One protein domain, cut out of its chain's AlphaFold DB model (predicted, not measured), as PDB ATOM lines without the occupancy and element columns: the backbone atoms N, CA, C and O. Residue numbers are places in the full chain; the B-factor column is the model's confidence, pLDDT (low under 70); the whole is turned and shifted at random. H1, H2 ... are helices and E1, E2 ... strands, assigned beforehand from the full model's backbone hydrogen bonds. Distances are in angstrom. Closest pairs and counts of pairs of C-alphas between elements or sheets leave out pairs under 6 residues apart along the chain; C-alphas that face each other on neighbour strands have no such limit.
ATOM      1  N   ILE A   3     -22.429  29.675  -2.133       97.88
ATOM      2  CA  ILE A   3     -23.030  28.378  -1.809       97.88
ATOM      3  C   ILE A   3     -24.197  28.168  -2.759       97.88
ATOM      4  O   ILE A   3     -25.145  28.950  -2.744       97.88
ATOM      5  N   HIS A   4     -24.136  27.106  -3.555       97.56
ATOM      6  CA  HIS A   4     -25.319  26.558  -4.223       97.56
ATOM      7  C   HIS A   4     -25.753  25.290  -3.490       97.56
ATOM      8  O   HIS A   4     -25.020  24.776  -2.641       97.56
ATOM      9  N   HIS A   5     -26.942  24.773  -3.794       96.94
ATOM     10  CA  HIS A   5     -27.478  23.606  -3.101       96.94
ATOM     11  C   HIS A   5     -28.082  22.563  -4.036       96.94
ATOM     12  O   HIS A   5     -28.571  22.892  -5.116       96.94
ATOM     13  N   THR A   6     -28.063  21.293  -3.617       95.25
ATOM     14  CA  THR A   6     -28.720  20.200  -4.351       95.25
ATOM     15  C   THR A   6     -30.232  20.434  -4.440       95.25
ATOM     16  O   THR A   6     -30.822  21.101  -3.589       95.25
ATOM     17  N   VAL A   7     -30.873  19.893  -5.485       90.25
ATOM     18  CA  VAL A   7     -32.318  20.082  -5.752       90.25
ATOM     19  C   VAL A   7     -32.686  21.575  -5.876       90.25
ATOM     20  O   VAL A   7     -33.688  22.045  -5.340       90.25
ATOM     21  N   CYS A   8     -31.836  22.357  -6.548       91.25
ATOM     22  CA  CYS A   8     -32.090  23.773  -6.791       91.25
ATOM     23  C   CYS A   8     -33.244  23.952  -7.786       91.25
ATOM     24  O   CYS A   8     -33.285  23.302  -8.826       91.25
ATOM     25  N   GLY A   9     -34.170  24.879  -7.524       89.31
ATOM     26  CA  GLY A   9     -35.257  25.173  -8.468       89.31
ATOM     27  C   GLY A   9     -34.739  25.544  -9.866       89.31
ATOM     28  O   GLY A   9     -35.286  25.090 -10.871       89.31
ATOM     29  N   ALA A  10     -33.610  26.259  -9.931       87.69
ATOM     30  CA  ALA A  10     -32.968  26.668 -11.177       87.69
ATOM     31  C   ALA A  10     -32.452  25.498 -12.040       87.69
ATOM     32  O   ALA A  10     -32.213  25.702 -13.228       87.69
ATOM     33  N   THR A  11     -32.321  24.280 -11.488       87.50
ATOM     34  CA  THR A  11     -31.956  23.069 -12.253       87.50
ATOM     35  C   THR A  11     -33.158  22.318 -12.827       87.50
ATOM     36  O   THR A  11     -32.995  21.391 -13.614       87.50
ATOM     37  N   HIS A  12     -34.380  22.680 -12.425       86.88
ATOM     38  CA  HIS A  12     -35.614  21.995 -12.830       86.88
ATOM     39  C   HIS A  12     -36.518  22.848 -13.729       86.88
ATOM     40  O   HIS A  12     -37.544  22.368 -14.225       86.88
ATOM     41  N   MET A  13     -36.139  24.104 -13.954       86.88
ATOM     42  CA  MET A  13     -36.874  25.061 -14.770       86.88
ATOM     43  C   MET A  13     -36.198  25.249 -16.129       86.88
ATOM     44  O   MET A  13     -34.997  25.046 -16.279       86.88
ATOM     45  N   THR A  14     -36.989  25.631 -17.127       88.50
ATOM     46  CA  THR A  14     -36.484  26.043 -18.438       88.50
ATOM     47  C   THR A  14     -37.073  27.395 -18.783       88.50
ATOM     48  O   THR A  14     -38.202  27.688 -18.392       88.50
ATOM     49  N   GLU A  15     -36.339  28.180 -19.562       89.31
ATOM     50  CA  GLU A  15     -36.759  29.509 -20.014       89.31
ATOM     51  C   GLU A  15     -38.166  29.493 -20.602       89.31
ATOM     52  O   GLU A  15     -39.065  30.154 -20.088       89.31
ATOM     53  N   LYS A  16     -38.395  28.588 -21.559       90.31
ATOM     54  CA  LYS A  16     -39.706  28.377 -22.171       90.31
ATOM     55  C   LYS A  16     -40.815  28.135 -21.142       90.31
ATOM     56  O   LYS A  16     -41.877  28.729 -21.248       90.31
ATOM     57  N   LYS A  17     -40.594  27.263 -20.149       90.94
ATOM     58  CA  LYS A  17     -41.623  26.954 -19.139       90.94
ATOM     59  C   LYS A  17     -41.952  28.167 -18.275       90.94
ATOM     60  O   LYS A  17     -43.102  28.304 -17.872       90.94
ATOM     61  N   ILE A  18     -40.964  29.013 -17.980       92.38
ATOM     62  CA  ILE A  18     -41.190  30.242 -17.217       92.38
ATOM     63  C   ILE A  18     -41.938  31.261 -18.060       92.38
ATOM     64  O   ILE A  18     -42.969  31.752 -17.615       92.38
ATOM     65  N   HIS A  19     -41.468  31.534 -19.279       92.81
ATOM     66  CA  HIS A  19     -42.114  32.488 -20.181       92.81
ATOM     67  C   HIS A  19     -43.567  32.083 -20.460       92.81
ATOM     68  O   HIS A  19     -44.469  32.889 -20.263       92.81
ATOM     69  N   ASP A  20     -43.819  30.811 -20.793       93.12
ATOM     70  CA  ASP A  20     -45.173  30.280 -21.023       93.12
ATOM     71  C   ASP A  20     -46.086  30.406 -19.792       93.12
ATOM     72  O   ASP A  20     -47.309  30.475 -19.927       93.12
ATOM     73  N   HIS A  21     -45.524  30.339 -18.584       93.50
ATOM     74  CA  HIS A  21     -46.295  30.467 -17.352       93.50
ATOM     75  C   HIS A  21     -46.611  31.929 -17.046       93.50
ATOM     76  O   HIS A  21     -47.769  32.247 -16.806       93.50
ATOM     77  N   VAL A  22     -45.606  32.801 -17.123       93.94
ATOM     78  CA  VAL A  22     -45.718  34.242 -16.865       93.94
ATOM     79  C   VAL A  22     -46.688  34.912 -17.843       93.94
ATOM     80  O   VAL A  22     -47.452  35.781 -17.444       93.94
ATOM     81  N   LEU A  23     -46.758  34.441 -19.091       95.44
ATOM     82  CA  LEU A  23     -47.726  34.914 -20.090       95.44
ATOM     83  C   LEU A  23     -49.199  34.635 -19.762       95.44
ATOM     84  O   LEU A  23     -50.078  35.110 -20.477       95.44
ATOM     85  N   LYS A  24     -49.489  33.834 -18.733       95.94
ATOM     86  CA  LYS A  24     -50.863  33.573 -18.283       95.94
ATOM     87  C   LYS A  24     -51.349  34.597 -17.262       95.94
ATOM     88  O   LYS A  24     -52.529  34.572 -16.932       95.94
ATOM     89  N   GLU A  25     -50.457  35.443 -16.752       96.12
ATOM     90  CA  GLU A  25     -50.784  36.466 -15.768       96.12
ATOM     91  C   GLU A  25     -51.404  37.695 -16.446       96.12
ATOM     92  O   GLU A  25     -50.962  38.137 -17.513       96.12
ATOM     93  N   ASP A  26     -52.433  38.264 -15.817       95.81
ATOM     94  CA  ASP A  26     -53.147  39.420 -16.357       95.81
ATOM     95  C   ASP A  26     -52.216  40.636 -16.492       95.81
ATOM     96  O   ASP A  26     -51.532  41.040 -15.551       95.81
ATOM     97  N   GLY A  27     -52.226  41.257 -17.674       94.00
ATOM     98  CA  GLY A  27     -51.445  42.466 -17.959       94.00
ATOM     99  C   GLY A  27     -49.991  42.228 -18.376       94.00
ATOM    100  O   GLY A  27     -49.281  43.206 -18.590       94.00
ATOM    101  N   VAL A  28     -49.553  40.974 -18.533       95.25
ATOM    102  CA  VAL A  28     -48.209  40.634 -19.021       95.25
ATOM    103  C   VAL A  28     -48.204  40.461 -20.541       95.25
ATOM    104  O   VAL A  28     -48.987  39.692 -21.099       95.25
ATOM    105  N   SER A  29     -47.295  41.152 -21.230       95.31
ATOM    106  CA  SER A  29     -47.086  41.009 -22.674       95.31
ATOM    107  C   SER A  29     -45.989  39.989 -23.023       95.31
ATOM    108  O   SER A  29     -45.192  39.568 -22.182       95.31
ATOM    109  N   MET A  30     -45.899  39.610 -24.306       92.62
ATOM    110  CA  MET A  30     -44.765  38.818 -24.814       92.62
ATOM    111  C   MET A  30     -43.419  39.519 -24.654       92.62
ATOM    112  O   MET A  30     -42.409  38.852 -24.433       92.62
ATOM    113  N   GLU A  31     -43.396  40.845 -24.750       94.12
ATOM    114  CA  GLU A  31     -42.173  41.609 -24.535       94.12
ATOM    115  C   GLU A  31     -41.731  41.511 -23.070       94.12
ATOM    116  O   GLU A  31     -40.584  41.154 -22.809       94.12
ATOM    117  N   ASP A  32     -42.658  41.687 -22.123       92.19
ATOM    118  CA  ASP A  32     -42.373  41.559 -20.687       92.19
ATOM    119  C   ASP A  32     -41.819  40.170 -20.341       92.19
ATOM    120  O   ASP A  32     -40.828  40.041 -19.621       92.19
ATOM    121  N   ALA A  33     -42.430  39.114 -20.891       91.00
ATOM    122  CA  ALA A  33     -41.997  37.745 -20.641       91.00
ATOM    123  C   ALA A  33     -40.603  37.454 -21.225       91.00
ATOM    124  O   ALA A  33     -39.783  36.824 -20.561       91.00
ATOM    125  N   THR A  34     -40.312  37.921 -22.443       88.81
ATOM    126  CA  THR A  34     -39.038  37.630 -23.131       88.81
ATOM    127  C   THR A  34     -37.858  38.453 -22.615       88.81
ATOM    128  O   THR A  34     -36.714  38.037 -22.776       88.81
ATOM    129  N   GLN A  35     -38.107  39.578 -21.938       91.12
ATOM    130  CA  GLN A  35     -37.062  40.345 -21.251       91.12
ATOM    131  C   GLN A  35     -36.547  39.664 -19.967       91.12
ATOM    132  O   GLN A  35     -35.499  40.052 -19.441       91.12
ATOM    133  N   LEU A  36     -37.235  38.635 -19.457       88.19
ATOM    134  CA  LEU A  36     -36.799  37.884 -18.277       88.19
ATOM    135  C   LEU A  36     -35.611  36.973 -18.603       88.19
ATOM    136  O   LEU A  36     -35.781  35.843 -19.065       88.19
ATOM    137  N   VAL A  37     -34.406  37.442 -18.272       84.94
ATOM    138  CA  VAL A  37     -33.181  36.631 -18.289       84.94
ATOM    139  C   VAL A  37     -33.047  35.898 -16.959       84.94
ATOM    140  O   VAL A  37     -32.839  36.510 -15.910       84.94
ATOM    141  N   LEU A  38     -33.158  34.573 -17.000       86.81
ATOM    142  CA  LEU A  38     -33.173  33.730 -15.809       86.81
ATOM    143  C   LEU A  38     -31.938  32.817 -15.779       86.81
ATOM    144  O   LEU A  38     -31.631  32.167 -16.780       86.81
ATOM    145  N   PRO A  39     -31.214  32.742 -14.647       85.25
ATOM    146  CA  PRO A  39     -29.986  31.961 -14.539       85.25
ATOM    147  C   PRO A  39     -30.300  30.471 -14.339       85.25
ATOM    148  O   PRO A  39     -30.236  29.950 -13.226       85.25
ATOM    149  N   PHE A  40     -30.676  29.777 -15.413       90.06
ATOM    150  CA  PHE A  40     -30.877  28.326 -15.379       90.06
ATOM    151  C   PHE A  40     -29.548  27.592 -15.213       90.06
ATOM    152  O   PHE A  40     -28.544  27.946 -15.831       90.06
ATOM    153  N   ILE A  41     -29.556  26.540 -14.398       91.94
ATOM    154  CA  ILE A  41     -28.351  25.798 -14.029       91.94
ATOM    155  C   ILE A  41     -28.462  24.378 -14.573       91.94
ATOM    156  O   ILE A  41     -29.359  23.630 -14.199       91.94
ATOM    157  N   THR A  42     -27.538  23.981 -15.442       90.88
ATOM    158  CA  THR A  42     -27.452  22.601 -15.956       90.88
ATOM    159  C   THR A  42     -26.387  21.781 -15.233       90.88
ATOM    160  O   THR A  42     -26.557  20.579 -15.051       90.88
ATOM    161  N   ASP A  43     -25.326  22.442 -14.769       94.25
ATOM    162  CA  ASP A  43     -24.279  21.874 -13.925       94.25
ATOM    163  C   ASP A  43     -24.092  22.760 -12.692       94.25
ATOM    164  O   ASP A  43     -23.650  23.909 -12.762       94.25
ATOM    165  N   LEU A  44     -24.457  22.199 -11.545       93.94
ATOM    166  CA  LEU A  44     -24.470  22.891 -10.268       93.94
ATOM    167  C   LEU A  44     -23.063  23.201  -9.748       93.94
ATOM    168  O   LEU A  44     -22.838  24.259  -9.169       93.94
ATOM    169  N   GLU A  45     -22.102  22.298  -9.955       95.88
ATOM    170  CA  GLU A  45     -20.731  22.561  -9.528       95.88
ATOM    171  C   GLU A  45     -20.068  23.601 -10.424       95.88
ATOM    172  O   GLU A  45     -19.377  24.496  -9.931       95.88
ATOM    173  N   GLN A  46     -20.282  23.499 -11.735       97.25
ATOM    174  CA  GLN A  46     -19.748  24.474 -12.672       97.25
ATOM    175  C   GLN A  46     -20.333  25.864 -12.408       97.25
ATOM    176  O   GLN A  46     -19.580  26.833 -12.382       97.25
ATOM    177  N   SER A  47     -21.626  25.957 -12.090       96.94
ATOM    178  CA  SER A  47     -22.265  27.227 -11.741       96.94
ATOM    179  C   SER A  47     -21.634  27.886 -10.504       96.94
ATOM    180  O   SER A  47     -21.329  29.077 -10.529       96.94
ATOM    181  N   VAL A  48     -21.296  27.110  -9.463       98.00
ATOM    182  CA  VAL A  48     -20.519  27.622  -8.316       98.00
ATOM    183  C   VAL A  48     -19.135  28.119  -8.752       98.00
ATOM    184  O   VAL A  48     -18.686  29.175  -8.296       98.00
ATOM    185  N   ARG A  49     -18.428  27.377  -9.617       98.25
ATOM    186  CA  ARG A  49     -17.092  27.769 -10.109       98.25
ATOM    187  C   ARG A  49     -17.147  29.055 -10.928       98.25
ATOM    188  O   ARG A  49     -16.269  29.906 -10.765       98.25
ATOM    189  N   ASP A  50     -18.172  29.209 -11.757       97.69
ATOM    190  CA  ASP A  50     -18.388  30.385 -12.594       97.69
ATOM    191  C   ASP A  50     -18.687  31.625 -11.743       97.69
ATOM    192  O   ASP A  50     -18.047  32.662 -11.935       97.69
ATOM    193  N   ASP A  51     -19.534  31.500 -10.721       97.44
ATOM    194  CA  ASP A  51     -19.820  32.582  -9.770       97.44
ATOM    195  C   ASP A  51     -18.576  32.980  -8.961       97.44
ATOM    196  O   ASP A  51     -18.274  34.163  -8.784       97.44
ATOM    197  N   VAL A  52     -17.789  32.004  -8.491       98.12
ATOM    198  CA  VAL A  52     -16.517  32.292  -7.809       98.12
ATOM    199  C   VAL A  52     -15.550  33.007  -8.750       98.12
ATOM    200  O   VAL A  52     -14.877  33.953  -8.333       98.12
ATOM    201  N   LYS A  53     -15.476  32.591 -10.017       97.81
ATOM    202  CA  LYS A  53     -14.646  33.246 -11.031       97.81
ATOM    203  C   LYS A  53     -15.117  34.677 -11.286       97.81
ATOM    204  O   LYS A  53     -14.270  35.569 -11.327       97.81
ATOM    205  N   LEU A  54     -16.425  34.910 -11.390       97.06
ATOM    206  CA  LEU A  54     -17.018  36.240 -11.535       97.06
ATOM    207  C   LEU A  54     -16.622  37.153 -10.368       97.06
ATOM    208  O   LEU A  54     -16.160  38.273 -10.583       97.06
ATOM    209  N   LEU A  55     -16.722  36.662  -9.129       97.25
ATOM    210  CA  LEU A  55     -16.281  37.418  -7.955       97.25
ATOM    211  C   LEU A  55     -14.780  37.721  -8.005       97.25
ATOM    212  O   LEU A  55     -14.378  38.852  -7.731       97.25
ATOM    213  N   LYS A  56     -13.952  36.744  -8.390       97.31
ATOM    214  CA  LYS A  56     -12.492  36.897  -8.459       97.31
ATOM    215  C   LYS A  56     -12.029  37.905  -9.509       97.31
ATOM    216  O   LYS A  56     -11.030  38.587  -9.289       97.31
ATOM    217  N   THR A  57     -12.736  38.017 -10.631       97.31
ATOM    218  CA  THR A  57     -12.388  38.932 -11.731       97.31
ATOM    219  C   THR A  57     -13.061  40.302 -11.622       97.31
ATOM    220  O   THR A  57     -12.644  41.249 -12.292       97.31
ATOM    221  N   SER A  58     -14.073  40.438 -10.763       97.00
ATOM    222  CA  SER A  58     -14.853  41.662 -10.601       97.00
ATOM    223  C   SER A  58     -14.014  42.846 -10.113       97.00
ATOM    224  O   SER A  58     -13.434  42.816  -9.033       97.00
ATOM    225  N   ARG A  59     -13.990  43.957 -10.858       96.31
ATOM    226  CA  ARG A  59     -13.255  45.171 -10.445       96.31
ATOM    227  C   ARG A  59     -13.950  45.973  -9.341       96.31
ATOM    228  O   ARG A  59     -13.285  46.777  -8.697       96.31
ATOM    229  N   ILE A  60     -15.241  45.734  -9.110       97.44
ATOM    230  CA  ILE A  60     -16.039  46.441  -8.094       97.44
ATOM    231  C   ILE A  60     -15.924  45.816  -6.695       97.44
ATOM    232  O   ILE A  60     -16.214  46.473  -5.701       97.44
ATOM    233  N   ILE A  61     -15.475  44.560  -6.597       96.75
ATOM    234  CA  ILE A  61     -15.201  43.890  -5.319       96.75
ATOM    235  C   ILE A  61     -13.763  44.212  -4.886       96.75
ATOM    236  O   ILE A  61     -12.846  44.176  -5.704       96.75
ATOM    237  N   ARG A  62     -13.539  44.505  -3.599       97.75
ATOM    238  CA  ARG A  62     -12.192  44.793  -3.067       97.75
ATOM    239  C   ARG A  62     -11.266  43.590  -3.226       97.75
ATOM    240  O   ARG A  62     -11.708  42.453  -3.065       97.75
ATOM    241  N   ARG A  63      -9.984  43.832  -3.518       97.00
ATOM    242  CA  ARG A  63      -9.012  42.779  -3.863       97.00
ATOM    243  C   ARG A  63      -8.951  41.679  -2.804       97.00
ATOM    244  O   ARG A  63      -9.087  40.515  -3.149       97.00
ATOM    245  N   GLU A  64      -8.853  42.056  -1.537       96.75
ATOM    246  CA  GLU A  64      -8.795  41.133  -0.406       96.75
ATOM    247  C   GLU A  64     -10.019  40.207  -0.335       96.75
ATOM    248  O   GLU A  64      -9.891  39.023  -0.040       96.75
ATOM    249  N   LEU A  65     -11.210  40.697  -0.688       96.69
ATOM    250  CA  LEU A  65     -12.425  39.880  -0.700       96.69
ATOM    251  C   LEU A  65     -12.455  38.911  -1.890       96.69
ATOM    252  O   LEU A  65     -12.963  37.796  -1.763       96.69
ATOM    253  N   ARG A  66     -11.896  39.316  -3.038       96.44
ATOM    254  CA  ARG A  66     -11.770  38.463  -4.233       96.44
ATOM    255  C   ARG A  66     -10.817  37.306  -3.988       96.44
ATOM    256  O   ARG A  66     -11.150  36.166  -4.309       96.44
ATOM    257  N   ASP A  67      -9.673  37.586  -3.376       96.12
ATOM    258  CA  ASP A  67      -8.632  36.590  -3.111       96.12
ATOM    259  C   ASP A  67      -9.145  35.472  -2.184       96.12
ATOM    260  O   ASP A  67      -8.790  34.302  -2.350       96.12
ATOM    261  N   HIS A  68     -10.073  35.806  -1.280       96.56
ATOM    262  CA  HIS A  68     -10.723  34.866  -0.362       96.56
ATOM    263  C   HIS A  68     -12.072  34.306  -0.855       96.56
ATOM    264  O   HIS A  68     -12.729  33.537  -0.139       96.56
ATOM    265  N   ALA A  69     -12.502  34.627  -2.080       97.50
ATOM    266  CA  ALA A  69     -13.715  34.051  -2.650       97.50
ATOM    267  C   ALA A  69     -13.560  32.528  -2.838       97.50
ATOM    268  O   ALA A  69     -12.616  32.034  -3.461       97.50
ATOM    269  N   SER A  70     -14.514  31.782  -2.286       98.06
ATOM    270  CA  SER A  70     -14.560  30.319  -2.282       98.06
ATOM    271  C   SER A  70     -15.985  29.832  -2.528       98.06
ATOM    272  O   SER A  70     -16.942  30.524  -2.161       98.06
ATOM    273  N   GLY A  71     -16.093  28.669  -3.170       98.44
ATOM    274  CA  GLY A  71     -17.344  28.051  -3.590       98.44
ATOM    275  C   GLY A  71     -17.610  26.739  -2.866       98.44
ATOM    276  O   GLY A  71     -16.679  25.987  -2.569       98.44
ATOM    277  N   TYR A  72     -18.882  26.484  -2.579       98.56
ATOM    278  CA  TYR A  72     -19.336  25.300  -1.867       98.56
ATOM    279  C   TYR A  72     -20.662  24.792  -2.424       98.56
ATOM    280  O   TYR A  72     -21.463  25.554  -2.971       98.56
ATOM    281  N   LEU A  73     -20.899  23.501  -2.210       98.12
ATOM    282  CA  LEU A  73     -22.162  22.839  -2.453       98.12
ATOM    283  C   LEU A  73     -22.756  22.358  -1.132       98.12
ATOM    284  O   LEU A  73     -22.117  21.603  -0.398       98.12
ATOM    285  N   TYR A  74     -23.985  22.782  -0.867       98.19
ATOM    286  CA  TYR A  74     -24.810  22.305   0.232       98.19
ATOM    287  C   TYR A  74     -25.729  21.176  -0.245       98.19
ATOM    288  O   TYR A  74     -26.501  21.345  -1.188       98.19
ATOM    289  N   ASP A  75     -25.672  20.015   0.396       97.81
ATOM    290  CA  ASP A  75     -26.635  18.950   0.143       97.81
ATOM    291  C   ASP A  75     -27.846  19.094   1.072       97.81
ATOM    292  O   ASP A  75     -27.755  18.846   2.273       97.81
ATOM    293  N   VAL A  76     -29.002  19.452   0.502       97.38
ATOM    294  CA  VAL A  76     -30.240  19.695   1.261       97.38
ATOM    295  C   VAL A  76     -30.772  18.451   1.971       97.38
ATOM    296  O   VAL A  76     -31.558  18.583   2.905       97.38
ATOM    297  N   LYS A  77     -30.374  17.244   1.543       96.94
ATOM    298  CA  LYS A  77     -30.827  15.990   2.163       96.94
ATOM    299  C   LYS A  77     -30.005  15.628   3.392       96.94
ATOM    300  O   LYS A  77     -30.565  15.177   4.384       96.94
ATOM    301  N   SER A  78     -28.684  15.775   3.306       97.69
ATOM    302  CA  SER A  78     -27.758  15.379   4.373       97.69
ATOM    303  C   SER A  78     -27.378  16.527   5.310       97.69
ATOM    304  O   SER A  78     -26.894  16.276   6.410       97.69
ATOM    305  N   GLY A  79     -27.572  17.779   4.891       97.50
ATOM    306  CA  GLY A  79     -27.123  18.965   5.617       97.50
ATOM    307  C   GLY A  79     -25.618  19.239   5.485       97.50
ATOM    308  O   GLY A  79     -25.109  20.185   6.085       97.50
ATOM    309  N   LEU A  80     -24.885  18.424   4.719       98.31
ATOM    310  CA  LEU A  80     -23.440  18.557   4.564       98.31
ATOM    311  C   LEU A  80     -23.084  19.645   3.547       98.31
ATOM    312  O   LEU A  80     -23.741  19.813   2.521       98.31
ATOM    313  N   VAL A  81     -21.987  20.351   3.819       98.25
ATOM    314  CA  VAL A  81     -21.399  21.340   2.913       98.25
ATOM    315  C   VAL A  81     -20.028  20.845   2.482       98.25
ATOM    316  O   VAL A  81     -19.190  20.516   3.322       98.25
ATOM    317  N   ARG A  82     -19.773  20.827   1.173       98.00
ATOM    318  CA  ARG A  82     -18.454  20.503   0.617       98.00
ATOM    319  C   ARG A  82     -17.948  21.608  -0.288       98.00
ATOM    320  O   ARG A  82     -18.727  22.317  -0.915       98.00
ATOM    321  N   ARG A  83     -16.630  21.738  -0.377       97.56
ATOM    322  CA  ARG A  83     -15.983  22.672  -1.301       97.56
ATOM    323  C   ARG A  83     -16.085  22.157  -2.741       97.56
ATOM    324  O   ARG A  83     -16.086  20.942  -2.952       97.56
ATOM    325  N   VAL A  84     -16.180  23.084  -3.694       95.19
ATOM    326  CA  VAL A  84     -16.288  22.830  -5.145       95.19
ATOM    327  C   VAL A  84     -15.089  23.406  -5.889       95.19
ATOM    328  O   VAL A  84     -14.553  24.439  -5.419       95.19
TER     329      VAL A  84
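AT A GLANCE: This is residues 3 to 84 of the 84 residues of the protein "Carbonate dehydratase" of Trichoderma harzianum (UniProt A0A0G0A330). Picture a small three-stranded sheet, E1, E2 and E3, with the longest helix, H3, packed over one face; to one side an arm reaches well away from this body, formed by residues 6 to 43 with the short helices H1 and H2. The short helix H4 sits by the last residues of H3, away from the sheet, and residues 24 to 29 stick out at the arm's tip. The printed part has 82 residues, with four named helices and three named strands in the order E1 H1 H2 H3 H4 E2 E3; the sheet's order is E1 E2 E3, mixed, and the class is mixed, helices and strands. The whole is loose, with a radius of gyration of the C-alphas of 16.6 A, and its outline is flat, spanning 46 by 36 by 17 A.

IN THESE COORDINATES: Find C-alpha 3 at (-23.030, 28.378, -1.809), where E1 begins; it covers residues 3 to 5. Read on to H1, residues 15 to 22, 10.6 A from first to last C-alpha, and then to H2, residues 30 to 34. H3, residues 44 to 57, starts with C-alpha 44 at (-24.470, 22.891, -10.268) and is 20.1 A long. Next come H4, residues 63 to 67, then E2, residues 71 to 74, 10.2 A long, and E3, residues 81 to 83, ending with C-alpha 83 at (-15.983, 22.672, -1.301).

HOW THE PARTS SIT: Begin at the sheet, where E1 and E2 are parallel neighbours at 31 degrees; look for N 74 and O 4, 2.9 A apart, within hydrogen-bond range. E2 and E3 form a hairpin, antiparallel at 152 degrees, with N 73 and O 82 at 2.8 A. H3 is on the sheet at a height of 7.0 A, and the two make two layers, a helix on one face of a sheet. H3 lies only just over E1 and E2, with 3 of its C-alphas falling on each, and runs along the strands, at 14 degrees to E1 on the local plane. The closest C-alphas of H3 and E2 are those of Val 48 and Gly 71, 5.7 A apart. H3 touches H4 with residues 55 to 57 alone; Lys 56 and Arg 66 have the closest C-alphas, 4.6 A apart. H1 and H2 only just touch, with 3 pairs of C-alphas within 8 A, the closest those of His 19 and Ala 33 at 5.3 A. H1 and H3 are apart. E1, H1 H2 H3 H4, E2 is a strand-helix-strand unit, two parallel neighbour strands with helices between. In H1, H2, H3 and H4 every O i to N i+4 pair is within hydrogen-bond range.

THE WHOLE: The two C-alphas farthest apart, those of Asp 26 and Glu 64, are 47.2 A apart. The printed part has no cut, and no link is long. The mean pLDDT of the printed part is 94.5, and no printed residue is under 70.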